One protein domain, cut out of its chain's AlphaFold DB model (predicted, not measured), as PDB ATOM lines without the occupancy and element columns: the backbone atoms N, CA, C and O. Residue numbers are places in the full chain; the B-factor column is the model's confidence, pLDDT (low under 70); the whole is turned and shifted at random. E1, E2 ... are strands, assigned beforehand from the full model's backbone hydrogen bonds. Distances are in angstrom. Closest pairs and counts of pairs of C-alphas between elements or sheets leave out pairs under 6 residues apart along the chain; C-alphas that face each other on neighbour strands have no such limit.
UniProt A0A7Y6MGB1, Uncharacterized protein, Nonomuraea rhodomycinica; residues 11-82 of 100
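Overview. This is residues 11 to 82 of the 100 residues of an uncharacterized protein of Nonomuraea rhodomycinica (UniProt A0A7Y6MGB1). What is the main shape? A strongly twisted sheet of three strands, E3, E4 and E5, has a small separate hairpin, E1 and E2, towards one end of the longest axis and a long loop, residues 57 to 74, towards the other. What makes it up? The printed part has 72 residues, no named helix and five named strands in the order E1 E2 E3 E4 E5; the class is all strand, with 29 residues in named elements, under half. The larger sheet has the order E3 - E4 - E5, each neighbour pair antiparallel, and the smaller sheet has the two strands E1 - E2. How tightly is it built? It is loose, with a radius of gyration of the C-alphas of 15.9 A and spans of 47 by 33 by 23 A.

Arrangement. How is the larger sheet joined? E3, residues 38 to 44, E4, residues 49 to 56, and E5, residues 75 to 82, form a meander, each strand the antiparallel neighbour of the one before. N 42 and O 52, 2.9 A, join the hairpin E3 and E4 within hydrogen-bond range; N 53 and O 78, 2.9 A, do so for the hairpin E4 and E5. Where is the other pair? E1, residues 11 to 13, and E2, residues 24 to 26, are neighbour strands with an angle of 137 degrees between their N-to-C directions and N 25 and O 12 2.8 A apart, within hydrogen-bond range; both are apart from E3, E4 and E5.

Along the chain. Where do the strands begin and end? E1 begins at C-alpha 11, (298.545, 33.975, -24.804), and E5 ends at C-alpha 82, (297.636, 25.785, -40.735). How long are they? E3 measures 17.2 A, E4 23.1 A and E5 21.8 A from first to last C-alpha; E1 and E2 have three residues each.

Size, cuts and confidence. How far does it reach? The two C-alphas farthest apart, those of Pro 20 and Glu 60, are 48.4 A apart. Which links are long? Those from E2 to E3 and E4 to E5 are long, and the printed part has no cut. Where is confidence low? The model's pLDDT is under 70 at residues 11 to 36, 45, and 81 to 82.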
ATOM      1  N   HIS A  11     299.551  33.400 -25.686       51.84
ATOM      2  CA  HIS A  11     298.545  33.975 -24.804       51.84
ATOM      3  C   HIS A  11     299.223  34.989 -23.878       51.84
ATOM      4  O   HIS A  11     299.600  34.604 -22.782       51.84
ATOM      5  N   ASP A  12     299.436  36.242 -24.283       54.25
ATOM      6  CA  ASP A  12     300.011  37.256 -23.376       54.25
ATOM      7  C   ASP A  12     298.916  37.974 -22.578       54.25
ATOM      8  O   ASP A  12     297.903  38.338 -23.169       54.25
ATOM      9  N   PRO A  13     299.063  38.246 -21.266       56.25
ATOM     10  CA  PRO A  13     298.093  39.060 -20.564       56.25
ATOM     11  C   PRO A  13     298.080  40.454 -21.171       56.25
ATOM     12  O   PRO A  13     299.099  41.145 -21.181       56.25
ATOM     13  N   ALA A  14     296.906  40.898 -21.604       57.16
ATOM     14  CA  ALA A  14     296.737  42.259 -22.094       57.16
ATOM     15  C   ALA A  14     297.074  43.307 -21.015       57.16
ATOM     16  O   ALA A  14     297.480  44.420 -21.327       57.16
ATOM     17  N   HIS A  15     296.944  42.929 -19.736       55.16
ATOM     18  CA  HIS A  15     297.366  43.724 -18.587       55.16
ATOM     19  C   HIS A  15     298.299  42.900 -17.698       55.16
ATOM     20  O   HIS A  15     297.875  41.988 -16.988       55.16
ATOM     21  N   MET A  16     299.585  43.247 -17.712       59.59
ATOM     22  CA  MET A  16     300.642  42.534 -16.990       59.59
ATOM     23  C   MET A  16     300.596  42.672 -15.459       59.59
ATOM     24  O   MET A  16     301.286  41.932 -14.759       59.59
ATOM     25  N   THR A  17     299.804  43.605 -14.933       54.84
ATOM     26  CA  THR A  17     299.885  44.087 -13.545       54.84
ATOM     27  C   THR A  17     298.777  43.578 -12.619       54.84
ATOM     28  O   THR A  17     298.746  43.958 -11.452       54.84
ATOM     29  N   SER A  18     297.851  42.733 -13.085       52.88
ATOM     30  CA  SER A  18     296.724  42.263 -12.255       52.88
ATOM     31  C   SER A  18     296.391  40.785 -12.484       52.88
ATOM     32  O   SER A  18     295.430  40.470 -13.188       52.88
ATOM     33  N   PRO A  19     297.172  39.857 -11.900       58.34
ATOM     34  CA  PRO A  19     296.783  38.453 -11.836       58.34
ATOM     35  C   PRO A  19     295.540  38.254 -10.929       58.34
ATOM     36  O   PRO A  19     295.401  38.965  -9.932       58.34
ATOM     37  N   PRO A  20     294.643  37.288 -11.226       59.16
ATOM     38  CA  PRO A  20     294.692  36.381 -12.369       59.16
ATOM     39  C   PRO A  20     294.337  37.103 -13.675       59.16
ATOM     40  O   PRO A  20     293.381  37.874 -13.740       59.16
ATOM     41  N   TYR A  21     295.108  36.833 -14.726       54.19
ATOM     42  CA  TYR A  21     294.912  37.449 -16.032       54.19
ATOM     43  C   TYR A  21     293.618  36.939 -16.667       54.19
ATOM     44  O   TYR A  21     293.449  35.739 -16.865       54.19
ATOM     45  N   LYS A  22     292.696  37.855 -16.974       48.50
ATOM     46  CA  LYS A  22     291.386  37.529 -17.569       48.50
ATOM     47  C   LYS A  22     291.293  37.843 -19.061       48.50
ATOM     48  O   LYS A  22     290.317  37.475 -19.698       48.50
ATOM     49  N   MET A  23     292.291  38.539 -19.600       44.84
ATOM     50  CA  MET A  23     292.342  38.966 -20.994       44.84
ATOM     51  C   MET A  23     293.701  38.584 -21.565       44.84
ATOM     52  O   MET A  23     294.725  39.068 -21.079       44.84
ATOM     53  N   LEU A  24     293.689  37.695 -22.555       54.06
ATOM     54  CA  LEU A  24     294.874  37.180 -23.230       54.06
ATOM     55  C   LEU A  24     294.854  37.695 -24.672       54.06
ATOM     56  O   LEU A  24     293.840  37.576 -25.357       54.06
ATOM     57  N   MET A  25     295.946  38.315 -25.105       50.47
ATOM     58  CA  MET A  25     296.187  38.668 -26.496       50.47
ATOM     59  C   MET A  25     296.775  37.465 -27.207       50.47
ATOM     60  O   MET A  25     297.646  36.808 -26.648       50.47
ATOM     61  N   ASN A  26     296.312  37.238 -28.431       54.88
ATOM     62  CA  ASN A  26     296.827  36.235 -29.345       54.88
ATOM     63  C   ASN A  26     297.751  36.926 -30.342       54.88
ATOM     64  O   ASN A  26     297.338  37.874 -31.008       54.88
ATOM     65  N   TRP A  27     298.981  36.444 -30.457       50.69
ATOM     66  CA  TRP A  27     299.883  36.853 -31.530       50.69
ATOM     67  C   TRP A  27     299.798  35.853 -32.681       50.69
ATOM     68  O   TRP A  27     299.293  34.746 -32.520       50.69
ATOM     69  N   CYS A  28     300.238  36.251 -33.867       52.19
ATOM     70  CA  CYS A  28     300.431  35.358 -35.002       52.19
ATOM     71  C   CYS A  28     301.735  35.782 -35.672       52.19
ATOM     72  O   CYS A  28     301.880  36.948 -36.033       52.19
ATOM     73  N   SER A  29     302.686  34.859 -35.802       50.38
ATOM     74  CA  SER A  29     304.005  35.133 -36.374       50.38
ATOM     75  C   SER A  29     304.186  34.323 -37.647       50.38
ATOM     76  O   SER A  29     304.539  33.149 -37.613       50.38
ATOM     77  N   ALA A  30     303.941  34.936 -38.796       53.03
ATOM     78  CA  ALA A  30     304.244  34.287 -40.057       53.03
ATOM     79  C   ALA A  30     305.652  34.638 -40.509       53.03
ATOM     80  O   ALA A  30     305.987  35.815 -40.616       53.03
ATOM     81  N   ASN A  31     306.419  33.638 -40.931       51.38
ATOM     82  CA  ASN A  31     307.706  33.893 -41.579       51.38
ATOM     83  C   ASN A  31     307.567  34.646 -42.919       51.38
ATOM     84  O   ASN A  31     308.557  35.178 -43.402       51.38
ATOM     85  N   ASN A  32     306.359  34.705 -43.505       57.69
ATOM     86  CA  ASN A  32     306.092  35.287 -44.828       57.69
ATOM     87  C   ASN A  32     304.893  36.258 -44.871       57.69
ATOM     88  O   ASN A  32     304.412  36.559 -45.961       57.69
ATOM     89  N   ILE A  33     304.380  36.739 -43.731       60.41
ATOM     90  CA  ILE A  33     303.429  37.864 -43.749       60.41
ATOM     91  C   ILE A  33     304.255  39.147 -43.734       60.41
ATOM     92  O   ILE A  33     305.031  39.340 -42.795       60.41
ATOM     93  N   PRO A  34     304.107  40.037 -44.730       63.50
ATOM     94  CA  PRO A  34     304.752  41.333 -44.672       63.50
ATOM     95  C   PRO A  34     304.195  42.109 -43.473       63.50
ATOM     96  O   PRO A  34     303.013  42.444 -43.422       63.50
ATOM     97  N   LEU A  35     305.066  42.402 -42.505       60.72
ATOM     98  CA  LEU A  35     304.745  43.123 -41.263       60.72
ATOM     99  C   LEU A  35     304.075  44.488 -41.508       60.72
ATOM    100  O   LEU A  35     303.397  45.003 -40.629       60.72
ATOM    101  N   VAL A  36     304.275  45.058 -42.699       64.19
ATOM    102  CA  VAL A  36     303.783  46.381 -43.106       64.19
ATOM    103  C   VAL A  36     302.370  46.330 -43.698       64.19
ATOM    104  O   VAL A  36     301.660  47.327 -43.633       64.19
ATOM    105  N   THR A  37     301.943  45.193 -44.261       70.94
ATOM    106  CA  THR A  37     300.657  45.089 -44.983       70.94
ATOM    107  C   THR A  37     299.646  44.159 -44.324       70.94
ATOM    108  O   THR A  37     298.494  44.124 -44.749       70.94
ATOM    109  N   GLY A  38     300.026  43.410 -43.288       70.88
ATOM    110  CA  GLY A  38     299.076  42.604 -42.521       70.88
ATOM    111  C   GLY A  38     298.125  43.485 -41.707       70.88
ATOM    112  O   GLY A  38     298.538  44.050 -40.698       70.88
ATOM    113  N   TRP A  39     296.858  43.580 -42.124       74.06
ATOM    114  CA  TRP A  39     295.845  44.400 -41.447       74.06
ATOM    115  C   TRP A  39     295.127  43.623 -40.343       74.06
ATOM    116  O   TRP A  39     295.045  44.063 -39.198       74.06
ATOM    117  N   MET A  40     294.601  42.444 -40.687       74.69
ATOM    118  CA  MET A  40     293.816  41.617 -39.774       74.69
ATOM    119  C   MET A  40     293.916  40.147 -40.160       74.69
ATOM    120  O   MET A  40     293.860  39.804 -41.336       74.69
ATOM    121  N   LEU A  41     294.067  39.268 -39.172       74.19
ATOM    122  CA  LEU A  41     294.162  37.827 -39.380       74.19
ATOM    123  C   LEU A  41     293.063  37.121 -38.593       74.19
ATOM    124  O   LEU A  41     293.005  37.213 -37.366       74.19
ATOM    125  N   TYR A  42     292.229  36.373 -39.304       74.75
ATOM    126  CA  TYR A  42     291.239  35.482 -38.717       74.75
ATOM    127  C   TYR A  42     291.732  34.046 -38.788       74.75
ATOM    128  O   TYR A  42     292.230  33.604 -39.822       74.75
ATOM    129  N   VAL A  43     291.562  33.296 -37.700       73.00
ATOM    130  CA  VAL A  43     291.899  31.873 -37.654       73.00
ATOM    131  C   VAL A  43     290.660  31.076 -37.269       73.00
ATOM    132  O   VAL A  43     290.034  31.327 -36.240       73.00
ATOM    133  N   TYR A  44     290.308  30.117 -38.117       70.00
ATOM    134  CA  TYR A  44     289.118  29.288 -38.015       70.00
ATOM    135  C   TYR A  44     289.516  27.885 -37.559       70.00
ATOM    136  O   TYR A  44     290.355  27.226 -38.179       70.00
ATOM    137  N   ASN A  45     288.894  27.425 -36.472       67.31
ATOM    138  CA  ASN A  45     289.082  26.081 -35.927       67.31
ATOM    139  C   ASN A  45     288.316  25.037 -36.761       67.31
ATOM    140  O   ASN A  45     287.321  24.463 -36.319       67.31
ATOM    141  N   GLU A  46     288.760  24.861 -38.000       72.25
ATOM    142  CA  GLU A  46     288.247  23.904 -38.980       72.25
ATOM    143  C   GLU A  46     289.257  22.755 -39.172       72.25
ATOM    144  O   GLU A  46     290.360  22.787 -38.626       72.25
ATOM    145  N   ASN A  47     288.889  21.720 -39.936       72.88
ATOM    146  CA  ASN A  47     289.795  20.628 -40.296       72.88
ATOM    147  C   ASN A  47     289.944  20.532 -41.829       72.88
ATOM    148  O   ASN A  47     289.013  20.052 -42.481       72.88
ATOM    149  N   PRO A  48     291.084  20.952 -42.414       73.38
ATOM    150  CA  PRO A  48     292.256  21.527 -41.747       73.38
ATOM    151  C   PRO A  48     291.995  22.944 -41.211       73.38
ATOM    152  O   PRO A  48     291.083  23.630 -41.670       73.38
ATOM    153  N   VAL A  49     292.819  23.392 -40.260       71.44
ATOM    154  CA  VAL A  49     292.727  24.748 -39.700       71.44
ATOM    155  C   VAL A  49     292.979  25.757 -40.814       71.44
ATOM    156  O   VAL A  49     293.969  25.668 -41.549       71.44
ATOM    157  N   ARG A  50     292.093  26.744 -40.917       75.31
ATOM    158  CA  ARG A  50     292.142  27.774 -41.953       75.31
ATOM    159  C   ARG A  50     292.466  29.118 -41.327       75.31
ATOM    160  O   ARG A  50     291.903  29.474 -40.297       75.31
ATOM    161  N   ALA A  51     293.339  29.880 -41.965       75.50
ATOM    162  CA  ALA A  51     293.619  31.254 -41.588       75.50
ATOM    163  C   ALA A  51     293.430  32.174 -42.793       75.50
ATOM    164  O   ALA A  51     293.815  31.819 -43.906       75.50
ATOM    165  N   VAL A  52     292.826  33.337 -42.574       80.06
ATOM    166  CA  VAL A  52     292.554  34.339 -43.609       80.06
ATOM    167  C   VAL A  52     293.157  35.655 -43.162       80.06
ATOM    168  O   VAL A  52     292.762  36.208 -42.136       80.06
ATOM    169  N   LEU A  53     294.145  36.122 -43.919       79.69
ATOM    170  CA  LEU A  53     294.797  37.401 -43.708       79.69
ATOM    171  C   LEU A  53     294.211  38.434 -44.662       79.69
ATOM    172  O   LEU A  53     294.280  38.250 -45.874       79.69
ATOM    173  N   THR A  54     293.738  39.543 -44.119       84.81
ATOM    174  CA  THR A  54     293.494  40.768 -44.872       84.81
ATOM    175  C   THR A  54     294.823  41.496 -45.072       84.81
ATOM    176  O   THR A  54     295.498  41.852 -44.099       84.81
ATOM    177  N   VAL A  55     295.203  41.694 -46.331       85.06
ATOM    178  CA  VAL A  55     296.444  42.343 -46.766       85.06
ATOM    179  C   VAL A  55     296.109  43.685 -47.404       85.06
ATOM    180  O   VAL A  55     295.232  43.745 -48.259       85.06
ATOM    181  N   ILE A  56     296.811  44.742 -47.002       90.81
ATOM    182  CA  ILE A  56     296.729  46.063 -47.639       90.81
ATOM    183  C   ILE A  56     297.333  46.000 -49.039       90.81
ATOM    184  O   ILE A  56     298.463  45.527 -49.204       90.81
ATOM    185  N   ASP A  57     296.602  46.516 -50.022       90.62
ATOM    186  CA  ASP A  57     297.110  46.675 -51.379       90.62
ATOM    187  C   ASP A  57     298.107  47.829 -51.453       90.62
ATOM    188  O   ASP A  57     297.856  48.925 -50.939       90.62
ATOM    189  N   LEU A  58     299.231  47.578 -52.122       90.88
ATOM    190  CA  LEU A  58     300.261  48.573 -52.380       90.88
ATOM    191  C   LEU A  58     300.281  48.952 -53.861       90.88
ATOM    192  O   LEU A  58     300.059  48.097 -54.722       90.88
ATOM    193  N   ASP A  59     300.569  50.216 -54.151       91.69
ATOM    194  CA  ASP A  59     300.856  50.676 -55.506       91.69
ATOM    195  C   ASP A  59     302.268  50.260 -55.969       91.69
ATOM    196  O   ASP A  59     303.018  49.572 -55.271       91.69
ATOM    197  N   GLU A  60     302.648  50.669 -57.181       92.00
ATOM    198  CA  GLU A  60     303.955  50.346 -57.768       92.00
ATOM    199  C   GLU A  60     305.143  50.955 -56.999       92.00
ATOM    200  O   GLU A  60     306.286  50.540 -57.202       92.00
ATOM    201  N   GLN A  61     304.893  51.933 -56.126       91.75
ATOM    202  CA  GLN A  61     305.892  52.584 -55.282       91.75
ATOM    203  C   GLN A  61     305.954  51.964 -53.877       91.75
ATOM    204  O   GLN A  61     306.873  52.274 -53.117       91.75
ATOM    205  N   GLY A  62     305.039  51.044 -53.556       85.75
ATOM    206  CA  GLY A  62     304.938  50.408 -52.246       85.75
ATOM    207  C   GLY A  62     304.097  51.199 -51.241       85.75
ATOM    208  O   GLY A  62     304.136  50.878 -50.052       85.75
ATOM    209  N   GLU A  63     303.350  52.206 -51.692       90.25
ATOM    210  CA  GLU A  63     302.454  53.002 -50.854       90.25
ATOM    211  C   GLU A  63     301.059  52.379 -50.802       90.25
ATOM    212  O   GLU A  63     300.633  51.671 -51.712       90.25
ATOM    213  N   TRP A  64     300.330  52.623 -49.715       93.25
ATOM    214  CA  TRP A  64     298.991  52.060 -49.537       93.25
ATOM    215  C   TRP A  64     298.015  52.654 -50.549       93.25
ATOM    216  O   TRP A  64     297.927  53.875 -50.700       93.25
ATOM    217  N   ILE A  65     297.212  51.804 -51.182       94.25
ATOM    218  CA  ILE A  65     296.157  52.263 -52.083       94.25
ATOM    219  C   ILE A  65     294.958  52.735 -51.254       94.25
ATOM    220  O   ILE A  65     294.319  51.939 -50.569       94.25
ATOM    221  N   TRP A  66     294.618  54.020 -51.359       94.81
ATOM    222  CA  TRP A  66     293.435  54.615 -50.730       94.81
ATOM    223  C   TRP A  66     292.391  54.978 -51.790       94.81
ATOM    224  O   TRP A  66     292.627  55.895 -52.582       94.81
ATOM    225  N   PRO A  67     291.235  54.291 -51.832       93.44
ATOM    226  CA  PRO A  67     290.130  54.700 -52.688       93.44
ATOM    227  C   PRO A  67     289.650  56.114 -52.343       93.44
ATOM    228  O   PRO A  67     289.608  56.505 -51.175       93.44
ATOM    229  N   GLU A  68     289.256  56.881 -53.358       93.62
ATOM    230  CA  GLU A  68     288.757  58.242 -53.160       93.62
ATOM    231  C   GLU A  68     287.533  58.244 -52.226       93.62
ATOM    232  O   GLU A  68     286.533  57.574 -52.483       93.62
ATOM    233  N   GLY A  69     287.625  58.997 -51.124       92.38
ATOM    234  CA  GLY A  69     286.551  59.123 -50.134       92.38
ATOM    235  C   GLY A  69     286.392  57.940 -49.171       92.38
ATOM    236  O   GLY A  69     285.397  57.903 -48.450       92.38
ATOM    237  N   ALA A  70     287.326  56.983 -49.146       91.88
ATOM    238  CA  ALA A  70     287.293  55.869 -48.200       91.88
ATOM    239  C   ALA A  70     288.007  56.189 -46.874       91.88
ATOM    240  O   ALA A  70     289.055  56.830 -46.852       91.88
ATOM    241  N   ASP A  71     287.475  55.645 -45.775       90.88
ATOM    242  CA  ASP A  71     288.074  55.720 -44.432       90.88
ATOM    243  C   ASP A  71     289.094  54.591 -44.159       90.88
ATOM    244  O   ASP A  71     289.639  54.484 -43.059       90.88
ATOM    245  N   ALA A  72     289.344  53.720 -45.142       87.06
ATOM    246  CA  ALA A  72     290.256  52.580 -45.045       87.06
ATOM    247  C   ALA A  72     290.949  52.310 -46.396       87.06
ATOM    248  O   ALA A  72     290.365  52.615 -47.443       87.06
ATOM    249  N   PRO A  73     292.166  51.730 -46.397       92.12
ATOM    250  CA  PRO A  73     292.853  51.385 -47.633       92.12
ATOM    251  C   PRO A  73     292.197  50.181 -48.320       92.12
ATOM    252  O   PRO A  73     291.471  49.397 -47.699       92.12
ATOM    253  N   SER A  74     292.489  50.014 -49.607       93.50
ATOM    254  CA  SER A  74     292.152  48.804 -50.355       93.50
ATOM    255  C   SER A  74     292.847  47.588 -49.751       93.50
ATOM    256  O   SER A  74     293.986  47.666 -49.277       93.50
ATOM    257  N   THR A  75     292.146  46.457 -49.756       93.50
ATOM    258  CA  THR A  75     292.664  45.202 -49.221       93.50
ATOM    259  C   THR A  75     292.217  44.008 -50.056       93.50
ATOM    260  O   THR A  75     291.154  44.029 -50.682       93.50
ATOM    261  N   HIS A  76     292.988  42.926 -49.979       90.75
ATOM    262  CA  HIS A  76     292.596  41.604 -50.456       90.75
ATOM    263  C   HIS A  76     292.845  40.536 -49.388       90.75
ATOM    264  O   HIS A  76     293.620  40.720 -48.450       90.75
ATOM    265  N   GLU A  77     292.182  39.390 -49.531       89.12
ATOM    266  CA  GLU A  77     292.345  38.266 -48.613       89.12
ATOM    267  C   GLU A  77     293.330  37.228 -49.154       89.12
ATOM    268  O   GLU A  77     293.258  36.807 -50.310       89.12
ATOM    269  N   VAL A  78     294.216  36.750 -48.280       81.75
ATOM    270  CA  VAL A  78     295.107  35.617 -48.542       81.75
ATOM    271  C   VAL A  78     294.785  34.494 -47.563       81.75
ATOM    272  O   VAL A  78     294.823  34.678 -46.345       81.75
ATOM    273  N   THR A  79     294.470  33.313 -48.098       80.81
ATOM    274  CA  THR A  79     294.165  32.124 -47.291       80.81
ATOM    275  C   THR A  79     295.408  31.267 -47.085       80.81
ATOM    276  O   THR A  79     296.098  30.912 -48.041       80.81
ATOM    277  N   TYR A  80     295.641  30.871 -45.836       73.19
ATOM    278  CA  TYR A  80     296.705  29.962 -45.431       73.19
ATOM    279  C   TYR A  80     296.118  28.719 -44.759       73.19
ATOM    280  O   TYR A  80     295.177  28.799 -43.964       73.19
ATOM    281  N   THR A  81     296.706  27.558 -45.040       67.31
ATOM    282  CA  THR A  81     296.415  26.317 -44.313       67.31
ATOM    283  C   THR A  81     297.384  26.183 -43.149       67.31
ATOM    284  O   THR A  81     298.600  26.227 -43.340       67.31
ATOM    285  N   CYS A  82     296.848  26.012 -41.943       65.12
ATOM    286  CA  CYS A  82     297.636  25.785 -40.735       65.12
ATOM    287  C   CYS A  82     297.601  24.296 -40.370       65.12
ATOM    288  O   CYS A  82     296.599  23.616 -40.590       65.12
TER     289      CYS A  82